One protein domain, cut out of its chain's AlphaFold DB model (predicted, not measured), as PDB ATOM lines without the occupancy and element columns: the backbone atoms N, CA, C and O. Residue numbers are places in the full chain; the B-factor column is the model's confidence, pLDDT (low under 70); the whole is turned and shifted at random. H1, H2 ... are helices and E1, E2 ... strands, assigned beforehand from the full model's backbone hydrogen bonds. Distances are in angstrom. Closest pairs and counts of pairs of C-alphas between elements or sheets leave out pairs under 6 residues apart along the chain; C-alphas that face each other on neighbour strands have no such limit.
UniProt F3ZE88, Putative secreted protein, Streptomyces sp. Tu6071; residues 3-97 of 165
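AT A GLANCE: This is residues 3 to 97 of the 165 residues of the protein "Putative secreted protein" of Streptomyces sp. Tu6071 (UniProt F3ZE88). A long two-strand hairpin, E2 and E3, with the short strand E1 added beside one end of E2, makes a narrow sheet with one small helix on each face: H1 on one, H2 on the other. A second, small hairpin, E4 and E5, lies beyond H2 on that helix's side of the sheet, and the long loop of residues 46 to 61 extends the length of the E2 and E3 hairpin. The printed part has 95 residues with two named helices and five named strands, in the order E1 H1 E2 E3 H2 E4 E5; the larger sheet is mixed, in the order E1 E2 E3, and the smaller is antiparallel. The class is mixed, helices and strands, with under half of the residues in named elements. The whole is compact, with a radius of gyration of the C-alphas of 14.3 A and spans of 44 by 30 by 24 A.

IN THESE COORDINATES: E1, residues 3 to 5, begins at C-alpha 3 (242.733, 113.868, 66.502). H1 is residues 24 to 28. E2, residues 37 to 45, is 25.0 A long and begins at C-alpha 37 (241.139, 94.724, 63.105). E3, residues 62 to 69, is 22.6 A long. H2 is residues 74 to 79, 8.6 A long. E4 is residues 85 to 87, and E5, residues 93 to 96, ends at C-alpha 96 (236.664, 116.475, 55.995).

HOW THE PARTS SIT: E1 and E2 are parallel at 26 degrees, with N 4 and O 43 at 2.9 A. E1, H1 and E2 form a strand-helix-strand unit, two parallel neighbour strands with a helix between them in the chain, and its crossover is left-handed. E2 and E3 are an antiparallel hairpin at 154 degrees, with N 40 and O 66 at 2.9 A and N 64 and O 42 at 3.0 A. H1 is on the sheet, over E2, at a height of 7.7 A; the closest C-alphas of H1 and E2 are those of Phe 24 and Gly 41, 5.6 A apart. H2 is on the opposite face, where the closest C-alphas of H2 and E3 are those of Ala 66 and Ala 77, 5.4 A apart. E4 and E5 are an antiparallel hairpin at 165 degrees, with N 94 and O 86 at 2.8 A. E5 is apart from H2. In H1 and H2 every O i to N i+4 pair is within hydrogen-bond range.

THE WHOLE: The C-alphas farthest apart are those of Ala 35 and Ser 54, at 45.5 A. The printed part has no cut. The links E1 to H1 and E2 to E3 are long, with 18 and 16 residues. The mean pLDDT of the printed part is 91.6, and residues 11 to 15 are under 70.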
ATOM      1  N   GLY A   3     243.376 112.563  66.450       93.75
ATOM      2  CA  GLY A   3     242.733 113.868  66.502       93.75
ATOM      3  C   GLY A   3     242.972 114.621  65.205       93.75
ATOM      4  O   GLY A   3     244.109 114.693  64.751       93.75
ATOM      5  N   PHE A   4     241.910 115.176  64.635       93.19
ATOM      6  CA  PHE A   4     241.964 116.011  63.441       93.19
ATOM      7  C   PHE A   4     241.326 117.348  63.777       93.19
ATOM      8  O   PHE A   4     240.161 117.380  64.175       93.19
ATOM      9  N   ARG A   5     242.096 118.432  63.660       92.81
ATOM     10  CA  ARG A   5     241.605 119.790  63.863       92.81
ATOM     11  C   ARG A   5     241.913 120.643  62.644       92.81
ATOM     12  O   ARG A   5     243.055 120.672  62.204       92.81
ATOM     13  N   PHE A   6     240.905 121.352  62.152       91.19
ATOM     14  CA  PHE A   6     241.121 122.477  61.255       91.19
ATOM     15  C   PHE A   6     241.477 123.728  62.073       91.19
ATOM     16  O   PHE A   6     240.812 124.030  63.070       91.19
ATOM     17  N   ALA A   7     242.553 124.406  61.687       88.19
ATOM     18  CA  ALA A   7     243.046 125.632  62.305       88.19
ATOM     19  C   ALA A   7     243.856 126.424  61.273       88.19
ATOM     20  O   ALA A   7     244.476 125.823  60.394       88.19
ATOM     21  N   VAL A   8     243.867 127.747  61.412       85.44
ATOM     22  CA  VAL A   8     244.786 128.629  60.686       85.44
ATOM     23  C   VAL A   8     245.857 129.074  61.680       85.44
ATOM     24  O   VAL A   8     245.532 129.478  62.793       85.44
ATOM     25  N   SER A   9     247.127 128.946  61.304       76.56
ATOM     26  CA  SER A   9     248.268 129.316  62.146       76.56
ATOM     27  C   SER A   9     249.277 130.104  61.325       76.56
ATOM     28  O   SER A   9     249.487 129.795  60.152       76.56
ATOM     29  N   GLU A  10     249.908 131.095  61.952       73.31
ATOM     30  CA  GLU A  10     251.051 131.819  61.385       73.31
ATOM     31  C   GLU A  10     252.300 130.923  61.340       73.31
ATOM     32  O   GLU A  10     253.119 131.041  60.433       73.31
ATOM     33  N   ASP A  11     252.384 129.955  62.260       66.06
ATOM     34  CA  ASP A  11     253.445 128.959  62.324       66.06
ATOM     35  C   ASP A  11     252.902 127.555  62.039       66.06
ATOM     36  O   ASP A  11     252.143 126.977  62.824       66.06
ATOM     37  N   ALA A  12     253.359 126.950  60.940       62.44
ATOM     38  CA  ALA A  12     252.988 125.586  60.547       62.44
ATOM     39  C   ALA A  12     253.438 124.507  61.558       62.44
ATOM     40  O   ALA A  12     252.950 123.376  61.524       62.44
ATOM     41  N   GLY A  13     254.370 124.845  62.457       60.38
ATOM     42  CA  GLY A  13     254.822 123.979  63.547       60.38
ATOM     43  C   GLY A  13     253.879 123.946  64.754       60.38
ATOM     44  O   GLY A  13     253.979 123.023  65.567       60.38
ATOM     45  N   ASP A  14     252.954 124.905  64.871       62.53
ATOM     46  CA  ASP A  14     252.036 124.982  66.006       62.53
ATOM     47  C   ASP A  14     250.830 124.057  65.790       62.53
ATOM     48  O   ASP A  14     249.732 124.436  65.364       62.53
ATOM     49  N   ALA A  15     251.069 122.763  66.016       64.06
ATOM     50  CA  ALA A  15     250.072 121.720  65.843       64.06
ATOM     51  C   ALA A  15     248.970 121.849  66.905       64.06
ATOM     52  O   ALA A  15     249.012 121.248  67.986       64.06
ATOM     53  N   THR A  16     247.940 122.619  66.575       75.00
ATOM     54  CA  THR A  16     246.827 122.854  67.481       75.00
ATOM     55  C   THR A  16     245.995 121.576  67.652       75.00
ATOM     56  O   THR A  16     245.400 121.051  66.710       75.00
ATOM     57  N   ARG A  17     245.905 121.068  68.886       83.38
ATOM     58  CA  ARG A  17     245.119 119.862  69.195       83.38
ATOM     59  C   ARG A  17     243.605 120.125  69.094       83.38
ATOM     60  O   ARG A  17     243.161 121.259  69.333       83.38
ATOM     61  N   PRO A  18     242.789 119.092  68.791       84.81
ATOM     62  CA  PRO A  18     241.337 119.181  68.916       84.81
ATOM     63  C   PRO A  18     240.931 119.687  70.300       84.81
ATOM     64  O   PRO A  18     241.486 119.255  71.309       84.81
ATOM     65  N   ARG A  19     239.951 120.589  70.349       85.75
ATOM     66  CA  ARG A  19     239.494 121.217  71.602       85.75
ATOM     67  C   ARG A  19     238.709 120.252  72.476       85.75
ATOM     68  O   ARG A  19     238.709 120.378  73.695       85.75
ATOM     69  N   ALA A  20     238.031 119.292  71.856       79.25
ATOM     70  CA  ALA A  20     237.325 118.252  72.578       79.25
ATOM     71  C   ALA A  20     238.313 117.183  73.060       79.25
ATOM     72  O   ALA A  20     238.934 116.482  72.260       79.25
ATOM     73  N   THR A  21     238.411 117.019  74.375       75.56
ATOM     74  CA  THR A  21     239.008 115.827  74.975       75.56
ATOM     75  C   THR A  21     237.942 114.743  75.041       75.56
ATOM     76  O   THR A  21     236.872 114.961  75.606       75.56
ATOM     77  N   ALA A  22     238.218 113.578  74.470       82.50
ATOM     78  CA  ALA A  22     237.312 112.441  74.527       82.50
ATOM     79  C   ALA A  22     238.073 111.199  74.983       82.50
ATOM     80  O   ALA A  22     239.266 111.075  74.713       82.50
ATOM     81  N   ASP A  23     237.374 110.295  75.669       90.50
ATOM     82  CA  ASP A  23     237.910 109.020  76.138       90.50
ATOM     83  C   ASP A  23     237.621 107.880  75.141       90.50
ATOM     84  O   ASP A  23     236.605 107.868  74.442       90.50
ATOM     85  N   PHE A  24     238.532 106.910  75.053       94.62
ATOM     86  CA  PHE A  24     238.478 105.863  74.030       94.62
ATOM     87  C   PHE A  24     237.357 104.890  74.334       94.62
ATOM     88  O   PHE A  24     236.646 104.475  73.414       94.62
ATOM     89  N   ALA A  25     237.204 104.534  75.611       94.44
ATOM     90  CA  ALA A  25     236.157 103.629  76.034       94.44
ATOM     91  C   ALA A  25     234.792 104.253  75.745       94.44
ATOM     92  O   ALA A  25     233.935 103.561  75.206       94.44
ATOM     93  N   ALA A  26     234.629 105.561  75.972       94.94
ATOM     94  CA  ALA A  26     233.408 106.282  75.619       94.94
ATOM     95  C   ALA A  26     233.134 106.291  74.101       94.94
ATOM     96  O   ALA A  26     232.058 105.881  73.668       94.94
ATOM     97  N   ILE A  27     234.107 106.700  73.273       96.25
ATOM     98  CA  ILE A  27     233.917 106.804  71.810       96.25
ATOM     99  C   ILE A  27     233.624 105.437  71.177       96.25
ATOM    100  O   ILE A  27     232.804 105.327  70.265       96.25
ATOM    101  N   CYS A  28     234.315 104.393  71.630       97.69
ATOM    102  CA  CYS A  28     234.280 103.072  71.011       97.69
ATOM    103  C   CYS A  28     233.431 102.043  71.776       97.69
ATOM    104  O   CYS A  28     233.494 100.857  71.438       97.69
ATOM    105  N   ALA A  29     232.626 102.462  72.762       95.94
ATOM    106  CA  ALA A  29     231.796 101.575  73.586       95.94
ATOM    107  C   ALA A  29     230.893 100.656  72.743       95.94
ATOM    108  O   ALA A  29     230.807  99.456  72.994       95.94
ATOM    109  N   GLY A  30     230.267 101.207  71.697       94.88
ATOM    110  CA  GLY A  30     229.371 100.466  70.799       94.88
ATOM    111  C   GLY A  30     230.081  99.636  69.723       94.88
ATOM    112  O   GLY A  30     229.449  98.865  69.002       94.88
ATOM    113  N   THR A  31     231.399  99.768  69.580       96.06
ATOM    114  CA  THR A  31     232.155  99.094  68.524       96.06
ATOM    115  C   THR A  31     232.799  97.831  69.081       96.06
ATOM    116  O   THR A  31     233.803  97.895  69.789       96.06
ATOM    117  N   LYS A  32     232.252  96.667  68.712       94.50
ATOM    118  CA  LYS A  32     232.821  95.349  69.048       94.50
ATOM    119  C   LYS A  32     234.258  95.182  68.527       94.50
ATOM    120  O   LYS A  32     234.641  95.797  67.531       94.50
ATOM    121  N   ALA A  33     235.047  94.356  69.207       91.50
ATOM    122  CA  ALA A  33     236.341  93.912  68.695       91.50
ATOM    123  C   ALA A  33     236.150  92.868  67.582       91.50
ATOM    124  O   ALA A  33     235.132  92.177  67.540       91.50
ATOM    125  N   GLU A  34     237.124  92.769  66.683       95.25
ATOM    126  CA  GLU A  34     237.119  91.844  65.548       95.25
ATOM    127  C   GLU A  34     238.560  91.420  65.265       95.25
ATOM    128  O   GLU A  34     239.471  92.250  65.329       95.25
ATOM    129  N   ALA A  35     238.782  90.135  64.991       95.00
ATOM    130  CA  ALA A  35     240.122  89.616  64.740       95.00
ATOM    131  C   ALA A  35     240.759  90.294  63.513       95.00
ATOM    132  O   ALA A  35     240.085  90.580  62.527       95.00
ATOM    133  N   GLY A  36     242.059  90.589  63.594       95.00
ATOM    134  CA  GLY A  36     242.800  91.279  62.530       95.00
ATOM    135  C   GLY A  36     242.474  92.771  62.376       95.00
ATOM    136  O   GLY A  36     243.070  93.439  61.528       95.00
ATOM    137  N   ARG A  37     241.561  93.322  63.189       97.81
ATOM    138  CA  ARG A  37     241.139  94.724  63.105       97.81
ATOM    139  C   ARG A  37     241.321  95.454  64.425       97.81
ATOM    140  O   ARG A  37     241.049  94.927  65.501       97.81
ATOM    141  N   LYS A  38     241.740  96.712  64.335       97.00
ATOM    142  CA  LYS A  38     241.833  97.617  65.480       97.00
ATOM    143  C   LYS A  38     240.690  98.619  65.473       97.00
ATOM    144  O   LYS A  38     240.112  98.942  64.434       97.00
ATOM    145  N   ARG A  39     240.383  99.126  66.663       98.31
ATOM    146  CA  ARG A  39     239.460 100.243  66.860       98.31
ATOM    147  C   ARG A  39     240.258 101.521  67.040       98.31
ATOM    148  O   ARG A  39     241.221 101.545  67.803       98.31
ATOM    149  N   VAL A  40     239.835 102.583  66.372       97.62
ATOM    150  CA  VAL A  40     240.448 103.906  66.477       97.62
ATOM    151  C   VAL A  40     239.352 104.903  66.827       97.62
ATOM    152  O   VAL A  40     238.481 105.183  66.010       97.62
ATOM    153  N   GLY A  41     239.394 105.426  68.053       97.25
ATOM    154  CA  GLY A  41     238.583 106.577  68.445       97.25
ATOM    155  C   GLY A  41     239.148 107.849  67.817       97.25
ATOM    156  O   GLY A  41     240.347 108.120  67.962       97.25
ATOM    157  N   LEU A  42     238.290 108.581  67.114       97.19
ATOM    158  CA  LEU A  42     238.597 109.810  66.395       97.19
ATOM    159  C   LEU A  42     237.870 110.989  67.030       97.19
ATOM    160  O   LEU A  42     236.665 110.911  67.275       97.19
ATOM    161  N   VAL A  43     238.601 112.084  67.227       97.06
ATOM    162  CA  VAL A  43     238.036 113.412  67.486       97.06
ATOM    163  C   VAL A  43     238.219 114.245  66.225       97.06
ATOM    164  O   VAL A  43     239.343 114.410  65.755       97.06
ATOM    165  N   ILE A  44     237.115 114.746  65.676       96.56
ATOM    166  CA  ILE A  44     237.087 115.582  64.477       96.56
ATOM    167  C   ILE A  44     236.591 116.959  64.905       96.56
ATOM    168  O   ILE A  44     235.428 117.125  65.278       96.56
ATOM    169  N   ASP A  45     237.493 117.930  64.884       95.75
ATOM    170  CA  ASP A  45     237.256 119.312  65.266       95.75
ATOM    171  C   ASP A  45     237.387 120.212  64.030       95.75
ATOM    172  O   ASP A  45     238.463 120.376  63.469       95.75
ATOM    173  N   PHE A  46     236.284 120.813  63.596       95.12
ATOM    174  CA  PHE A  46     236.269 121.657  62.399       95.12
ATOM    175  C   PHE A  46     236.796 123.082  62.639       95.12
ATOM    176  O   PHE A  46     236.706 123.926  61.753       95.12
ATOM    177  N   GLY A  47     237.366 123.362  63.814       93.06
ATOM    178  CA  GLY A  47     237.947 124.666  64.122       93.06
ATOM    179  C   GLY A  47     236.923 125.696  64.590       93.06
ATOM    180  O   GLY A  47     235.750 125.400  64.857       93.06
ATOM    181  N   THR A  48     237.394 126.914  64.823       92.19
ATOM    182  CA  THR A  48     236.555 128.033  65.262       92.19
ATOM    183  C   THR A  48     236.030 128.824  64.066       92.19
ATOM    184  O   THR A  48     236.477 128.645  62.939       92.19
ATOM    185  N   ALA A  49     235.091 129.739  64.314       92.31
ATOM    186  CA  ALA A  49     234.694 130.709  63.297       92.31
ATOM    187  C   ALA A  49     235.844 131.652  62.890       92.31
ATOM    188  O   ALA A  49     235.797 132.179  61.789       92.31
ATOM    189  N   ALA A  50     236.858 131.846  63.745       89.75
ATOM    190  CA  ALA A  50     238.034 132.653  63.416       89.75
ATOM    191  C   ALA A  50     238.977 131.938  62.435       89.75
ATOM    192  O   ALA A  50     239.646 132.594  61.651       89.75
ATOM    193  N   ASP A  51     238.993 130.603  62.454       89.00
ATOM    194  CA  ASP A  51     239.773 129.792  61.513       89.00
ATOM    195  C   ASP A  51     239.053 129.616  60.164       89.00
ATOM    196  O   ASP A  51     239.660 129.217  59.177       89.00
ATOM    197  N   ALA A  52     237.735 129.824  60.129       91.31
ATOM    198  CA  ALA A  52     236.903 129.463  58.989       91.31
ATOM    199  C   ALA A  52     237.176 130.357  57.768       91.31
ATOM    200  O   ALA A  52     237.263 131.578  57.919       91.31
ATOM    201  N   PRO A  53     237.213 129.792  56.544       90.50
ATOM    202  CA  PRO A  53     237.218 130.605  55.336       90.50
ATOM    203  C   PRO A  53     236.020 131.558  55.292       90.50
ATOM    204  O   PRO A  53     234.953 131.278  55.850       90.50
ATOM    205  N   SER A  54     236.189 132.682  54.598       89.12
ATOM    206  CA  SER A  54     235.167 133.729  54.528       89.12
ATOM    207  C   SER A  54     233.813 133.179  54.065       89.12
ATOM    208  O   SER A  54     233.709 132.448  53.079       89.12
ATOM    209  N   GLY A  55     232.754 133.514  54.805       91.75
ATOM    210  CA  GLY A  55     231.392 133.049  54.528       91.75
ATOM    211  C   GLY A  55     231.122 131.578  54.878       91.75
ATOM    212  O   GLY A  55     230.016 131.083  54.633       91.75
ATOM    213  N   GLU A  56     232.084 130.862  55.460       94.56
ATOM    214  CA  GLU A  56     231.877 129.517  55.990       94.56
ATOM    215  C   GLU A  56     231.616 129.521  57.496       94.56
ATOM    216  O   GLU A  56     231.969 130.438  58.235       94.56
ATOM    217  N   ARG A  57     230.956 128.462  57.968       94.88
ATOM    218  CA  ARG A  57     230.751 128.210  59.393       94.88
ATOM    219  C   ARG A  57     231.176 126.777  59.691       94.88
ATOM    220  O   ARG A  57     230.612 125.872  59.069       94.88
ATOM    221  N   PRO A  58     232.097 126.555  60.643       95.06
ATOM    222  CA  PRO A  58     232.511 125.214  61.009       95.06
ATOM    223  C   PRO A  58     231.323 124.367  61.478       95.06
ATOM    224  O   PRO A  58     230.519 124.836  62.299       95.06
ATOM    225  N   PRO A  59     231.215 123.107  61.030       96.38
ATOM    226  CA  PRO A  59     230.355 122.131  61.673       96.38
ATOM    227  C   PRO A  59     230.732 121.934  63.147       96.38
ATOM    228  O   PRO A  59     231.841 122.238  63.592       96.38
ATOM    229  N   ARG A  60     229.810 121.367  63.930       94.75
ATOM    230  CA  ARG A  60     230.118 121.008  65.318       94.75
ATOM    231  C   ARG A  60     231.189 119.919  65.352       94.75
ATOM    232  O   ARG A  60     231.120 118.955  64.588       94.75
ATOM    233  N   ALA A  61     232.133 120.052  66.283       95.00
ATOM    234  CA  ALA A  61     233.076 118.986  66.584       95.00
ATOM    235  C   ALA A  61     232.322 117.705  66.968       95.00
ATOM    236  O   ALA A  61     231.274 117.751  67.621       95.00
ATOM    237  N   ARG A  62     232.852 116.557  66.550       96.25
ATOM    238  CA  ARG A  62     232.230 115.252  66.786       96.25
ATOM    239  C   ARG A  62     233.270 114.159  66.954       96.25
ATOM    240  O   ARG A  62     234.415 114.292  66.530       96.25
ATOM    241  N   THR A  63     232.837 113.046  67.526       97.12
ATOM    242  CA  THR A  63     233.655 111.844  67.675       97.12
ATOM    243  C   THR A  63     233.120 110.700  66.830       97.12
ATOM    244  O   THR A  63     231.920 110.622  66.571       97.12
ATOM    245  N   ALA A  64     233.995 109.784  66.434       96.88
ATOM    246  CA  ALA A  64     233.612 108.552  65.754       96.88
ATOM    247  C   ALA A  64     234.582 107.419  66.106       96.88
ATOM    248  O   ALA A  64     235.759 107.665  66.354       96.88
ATOM    249  N   CYS A  65     234.103 106.176  66.108       98.06
ATOM    250  CA  CYS A  65     234.966 105.005  66.242       98.06
ATOM    251  C   CYS A  65     235.084 104.294  64.895       98.06
ATOM    252  O   CYS A  65     234.096 103.774  64.376       98.06
ATOM    253  N   ALA A  66     236.292 104.243  64.342       98.12
ATOM    254  CA  ALA A  66     236.584 103.455  63.154       98.12
ATOM    255  C   ALA A  66     237.040 102.048  63.548       98.12
ATOM    256  O   ALA A  66     237.780 101.874  64.520       98.12
ATOM    257  N   ARG A  67     236.647 101.043  62.763       98.00
ATOM    258  CA  ARG A  67     237.220  99.694  62.818       98.00
ATOM    259  C   ARG A  67     237.952  99.424  61.511       98.00
ATOM    260  O   ARG A  67     237.327  99.352  60.459       98.00
ATOM    261  N   VAL A  68     239.268  99.296  61.588       98.12
ATOM    262  CA  VAL A  68     240.172  99.236  60.428       98.12
ATOM    263  C   VAL A  68     241.179  98.100  60.587       98.12
ATOM    264  O   VAL A  68     241.271  97.517  61.666       98.12
ATOM    265  N   ALA A  69     241.909  97.753  59.525       97.88
ATOM    266  CA  ALA A  69     242.972  96.750  59.594       97.88
ATOM    267  C   ALA A  69     244.031  97.119  60.654       97.88
ATOM    268  O   ALA A  69     244.197  98.292  61.007       97.88
ATOM    269  N   GLY A  70     244.715  96.119  61.217       95.50
ATOM    270  CA  GLY A  70     245.691  96.326  62.297       95.50
ATOM    271  C   GLY A  70     246.832  97.286  61.932       95.50
ATOM    272  O   GLY A  70     247.264  98.085  62.766       95.50
ATOM    273  N   ASP A  71     247.246  97.275  60.673       95.50
ATOM    274  CA  ASP A  71     248.285  98.111  60.068       95.50
ATOM    275  C   ASP A  71     247.763  99.442  59.492       95.50
ATOM    276  O   ASP A  71     248.561 100.312  59.159       95.50
ATOM    277  N   ALA A  72     246.444  99.655  59.455       97.38
ATOM    278  CA  ALA A  72     245.845 100.864  58.889       97.38
ATOM    279  C   ALA A  72     246.286 102.148  59.617       97.38
ATOM    280  O   ALA A  72     246.428 102.185  60.847       97.38
ATOM    281  N   SER A  73     246.451 103.227  58.861       96.38
ATOM    282  CA  SER A  73     246.868 104.538  59.355       96.38
ATOM    283  C   SER A  73     245.726 105.315  60.035       96.38
ATOM    284  O   SER A  73     244.556 104.923  60.018       96.38
ATOM    285  N   ALA A  74     246.054 106.463  60.638       94.94
ATOM    286  CA  ALA A  74     245.041 107.397  61.135       94.94
ATOM    287  C   ALA A  74     244.198 107.996  59.994       94.94
ATOM    288  O   ALA A  74     243.007 108.243  60.189       94.94
ATOM    289  N   ALA A  75     244.795 108.188  58.812       94.56
ATOM    290  CA  ALA A  75     244.088 108.662  57.627       94.56
ATOM    291  C   ALA A  75     243.059 107.626  57.150       94.56
ATOM    292  O   ALA A  75     241.912 107.984  56.895       94.56
ATOM    293  N   ASP A  76     243.414 106.336  57.149       97.25
ATOM    294  CA  ASP A  76     242.479 105.247  56.825       97.25
ATOM    295  C   ASP A  76     241.310 105.192  57.815       97.25
ATOM    296  O   ASP A  76     240.150 105.025  57.434       97.25
ATOM    297  N   ALA A  77     241.605 105.373  59.105       97.94
ATOM    298  CA  ALA A  77     240.589 105.433  60.148       97.94
ATOM    299  C   ALA A  77     239.634 106.620  59.957       97.94
ATOM    300  O   ALA A  77     238.422 106.450  60.090       97.94
ATOM    301  N   LEU A  78     240.151 107.799  59.602       97.94
ATOM    302  CA  LEU A  78     239.326 108.961  59.280       97.94
ATOM    303  C   LEU A  78     238.473 108.712  58.028       97.94
ATOM    304  O   LEU A  78     237.261 108.940  58.049       97.94
ATOM    305  N   ALA A  79     239.078 108.183  56.964       96.88
ATOM    306  CA  ALA A  79     238.397 107.859  55.715       96.88
ATOM    307  C   ALA A  79     237.277 106.828  55.909       96.88
ATOM    308  O   ALA A  79     236.284 106.853  55.189       96.88
ATOM    309  N   ALA A  80     237.373 105.946  56.902       97.62
ATOM    310  CA  ALA A  80     236.305 105.000  57.206       97.62
ATOM    311  C   ALA A  80     235.029 105.663  57.775       97.62
ATOM    312  O   ALA A  80     233.962 105.058  57.694       97.62
ATOM    313  N   VAL A  81     235.111 106.870  58.357       97.62
ATOM    314  CA  VAL A  81     234.008 107.451  59.163       97.62
ATOM    315  C   VAL A  81     233.688 108.926  58.886       97.62
ATOM    316  O   VAL A  81     232.779 109.488  59.507       97.62
ATOM    317  N   ALA A  82     234.440 109.594  58.010       97.31
ATOM    318  CA  ALA A  82     234.337 111.043  57.825       97.31
ATOM    319  C   ALA A  82     234.426 111.510  56.365       97.31
ATOM    320  O   ALA A  82     234.860 112.626  56.099       97.31
ATOM    321  N   LYS A  83     234.002 110.663  55.422       95.81
ATOM    322  CA  LYS A  83     233.916 111.021  53.999       95.81
ATOM    323  C   LYS A  83     232.871 112.128  53.736       95.81
ATOM    324  O   LYS A  83     231.901 112.208  54.491       95.81
ATOM    325  N   PRO A  84     233.021 112.889  52.634       96.44
ATOM    326  CA  PRO A  84     234.165 112.871  51.713       96.44
ATOM    327  C   PRO A  84     235.419 113.516  52.318       96.44
ATOM    328  O   PRO A  84     235.325 114.373  53.192       96.44
ATOM    329  N   LEU A  85     236.592 113.074  51.858       96.31
ATOM    330  CA  LEU A  85     237.873 113.705  52.173       96.31
ATOM    331  C   LEU A  85     238.424 114.347  50.898       96.31
ATOM    332  O   LEU A  85     238.422 113.697  49.851       96.31
ATOM    333  N   ARG A  86     238.898 115.592  50.986       95.94
ATOM    334  CA  ARG A  86     239.604 116.277  49.891       95.94
ATOM    335  C   ARG A  86     241.084 116.347  50.233       95.94
ATOM    336  O   ARG A  86     241.416 116.805  51.323       95.94
ATOM    337  N   TYR A  87     241.935 115.939  49.301       93.19
ATOM    338  CA  TYR A  87     243.385 116.071  49.400       93.19
ATOM    339  C   TYR A  87     243.920 116.891  48.230       93.19
ATOM    340  O   TYR A  87     243.322 116.865  47.151       93.19
ATOM    341  N   ASP A  88     245.023 117.602  48.438       91.25
ATOM    342  CA  ASP A  88     245.763 118.254  47.358       91.25
ATOM    343  C   ASP A  88     246.800 117.308  46.722       91.25
ATOM    344  O   ASP A  88     246.921 116.131  47.079       91.25
ATOM    345  N   ALA A  89     247.563 117.828  45.758       90.19
ATOM    346  CA  ALA A  89     248.614 117.078  45.070       90.19
ATOM    347  C   ALA A  89     249.797 116.689  45.983       90.19
ATOM    348  O   ALA A  89     250.554 115.779  45.643       90.19
ATOM    349  N   SER A  90     249.946 117.343  47.135       89.69
ATOM    350  CA  SER A  90     250.972 117.076  48.148       89.69
ATOM    351  C   SER A  90     250.485 116.127  49.249       89.69
ATOM    352  O   SER A  90     251.203 115.900  50.222       89.69
ATOM    353  N   ALA A  91     249.293 115.540  49.086       89.00
ATOM    354  CA  ALA A  91     248.622 114.677  50.056       89.00
ATOM    355  C   ALA A  91     248.260 115.374  51.382       89.00
ATOM    356  O   ALA A  91     248.024 114.706  52.395       89.00
ATOM    357  N   LEU A  92     248.150 116.705  51.381       89.44
ATOM    358  CA  LEU A  92     247.594 117.451  52.499       89.44
ATOM    359  C   LEU A  92     246.080 117.231  52.558       89.44
ATOM    360  O   LEU A  92     245.390 117.292  51.542       89.44
ATOM    361  N   LEU A  93     245.549 116.966  53.752       92.19
ATOM    362  CA  LEU A  93     244.110 116.824  53.971       92.19
ATOM    363  C   LEU A  93     243.452 118.209  54.018       92.19
ATOM    364  O   LEU A  93     243.494 118.887  55.041       92.19
ATOM    365  N   CYS A  94     242.811 118.595  52.921       93.06
ATOM    366  CA  CYS A  94     242.186 119.903  52.745       93.06
ATOM    367  C   CYS A  94     240.780 120.000  53.336       93.06
ATOM    368  O   CYS A  94     240.363 121.081  53.732       93.06
ATOM    369  N   ALA A  95     240.009 118.906  53.316       95.56
ATOM    370  CA  ALA A  95     238.642 118.910  53.828       95.56
ATOM    371  C   ALA A  95     238.205 117.554  54.369       95.56
ATOM    372  O   ALA A  95     238.576 116.502  53.845       95.56
ATOM    373  N   ILE A  96     237.346 117.610  55.382       97.38
ATOM    374  CA  ILE A  96     236.664 116.475  55.995       97.38
ATOM    375  C   ILE A  96     235.168 116.762  55.922       97.38
ATOM    376  O   ILE A  96     234.735 117.826  56.351       97.38
ATOM    377  N   ALA A  97     234.367 115.823  55.421       95.75
ATOM    378  CA  ALA A  97     232.915 115.979  55.312       95.75
ATOM    379  C   ALA A  97     232.499 117.330  54.681       95.75
ATOM    380  O   ALA A  97     231.681 118.057  55.244       95.75
TER     381      ALA A  97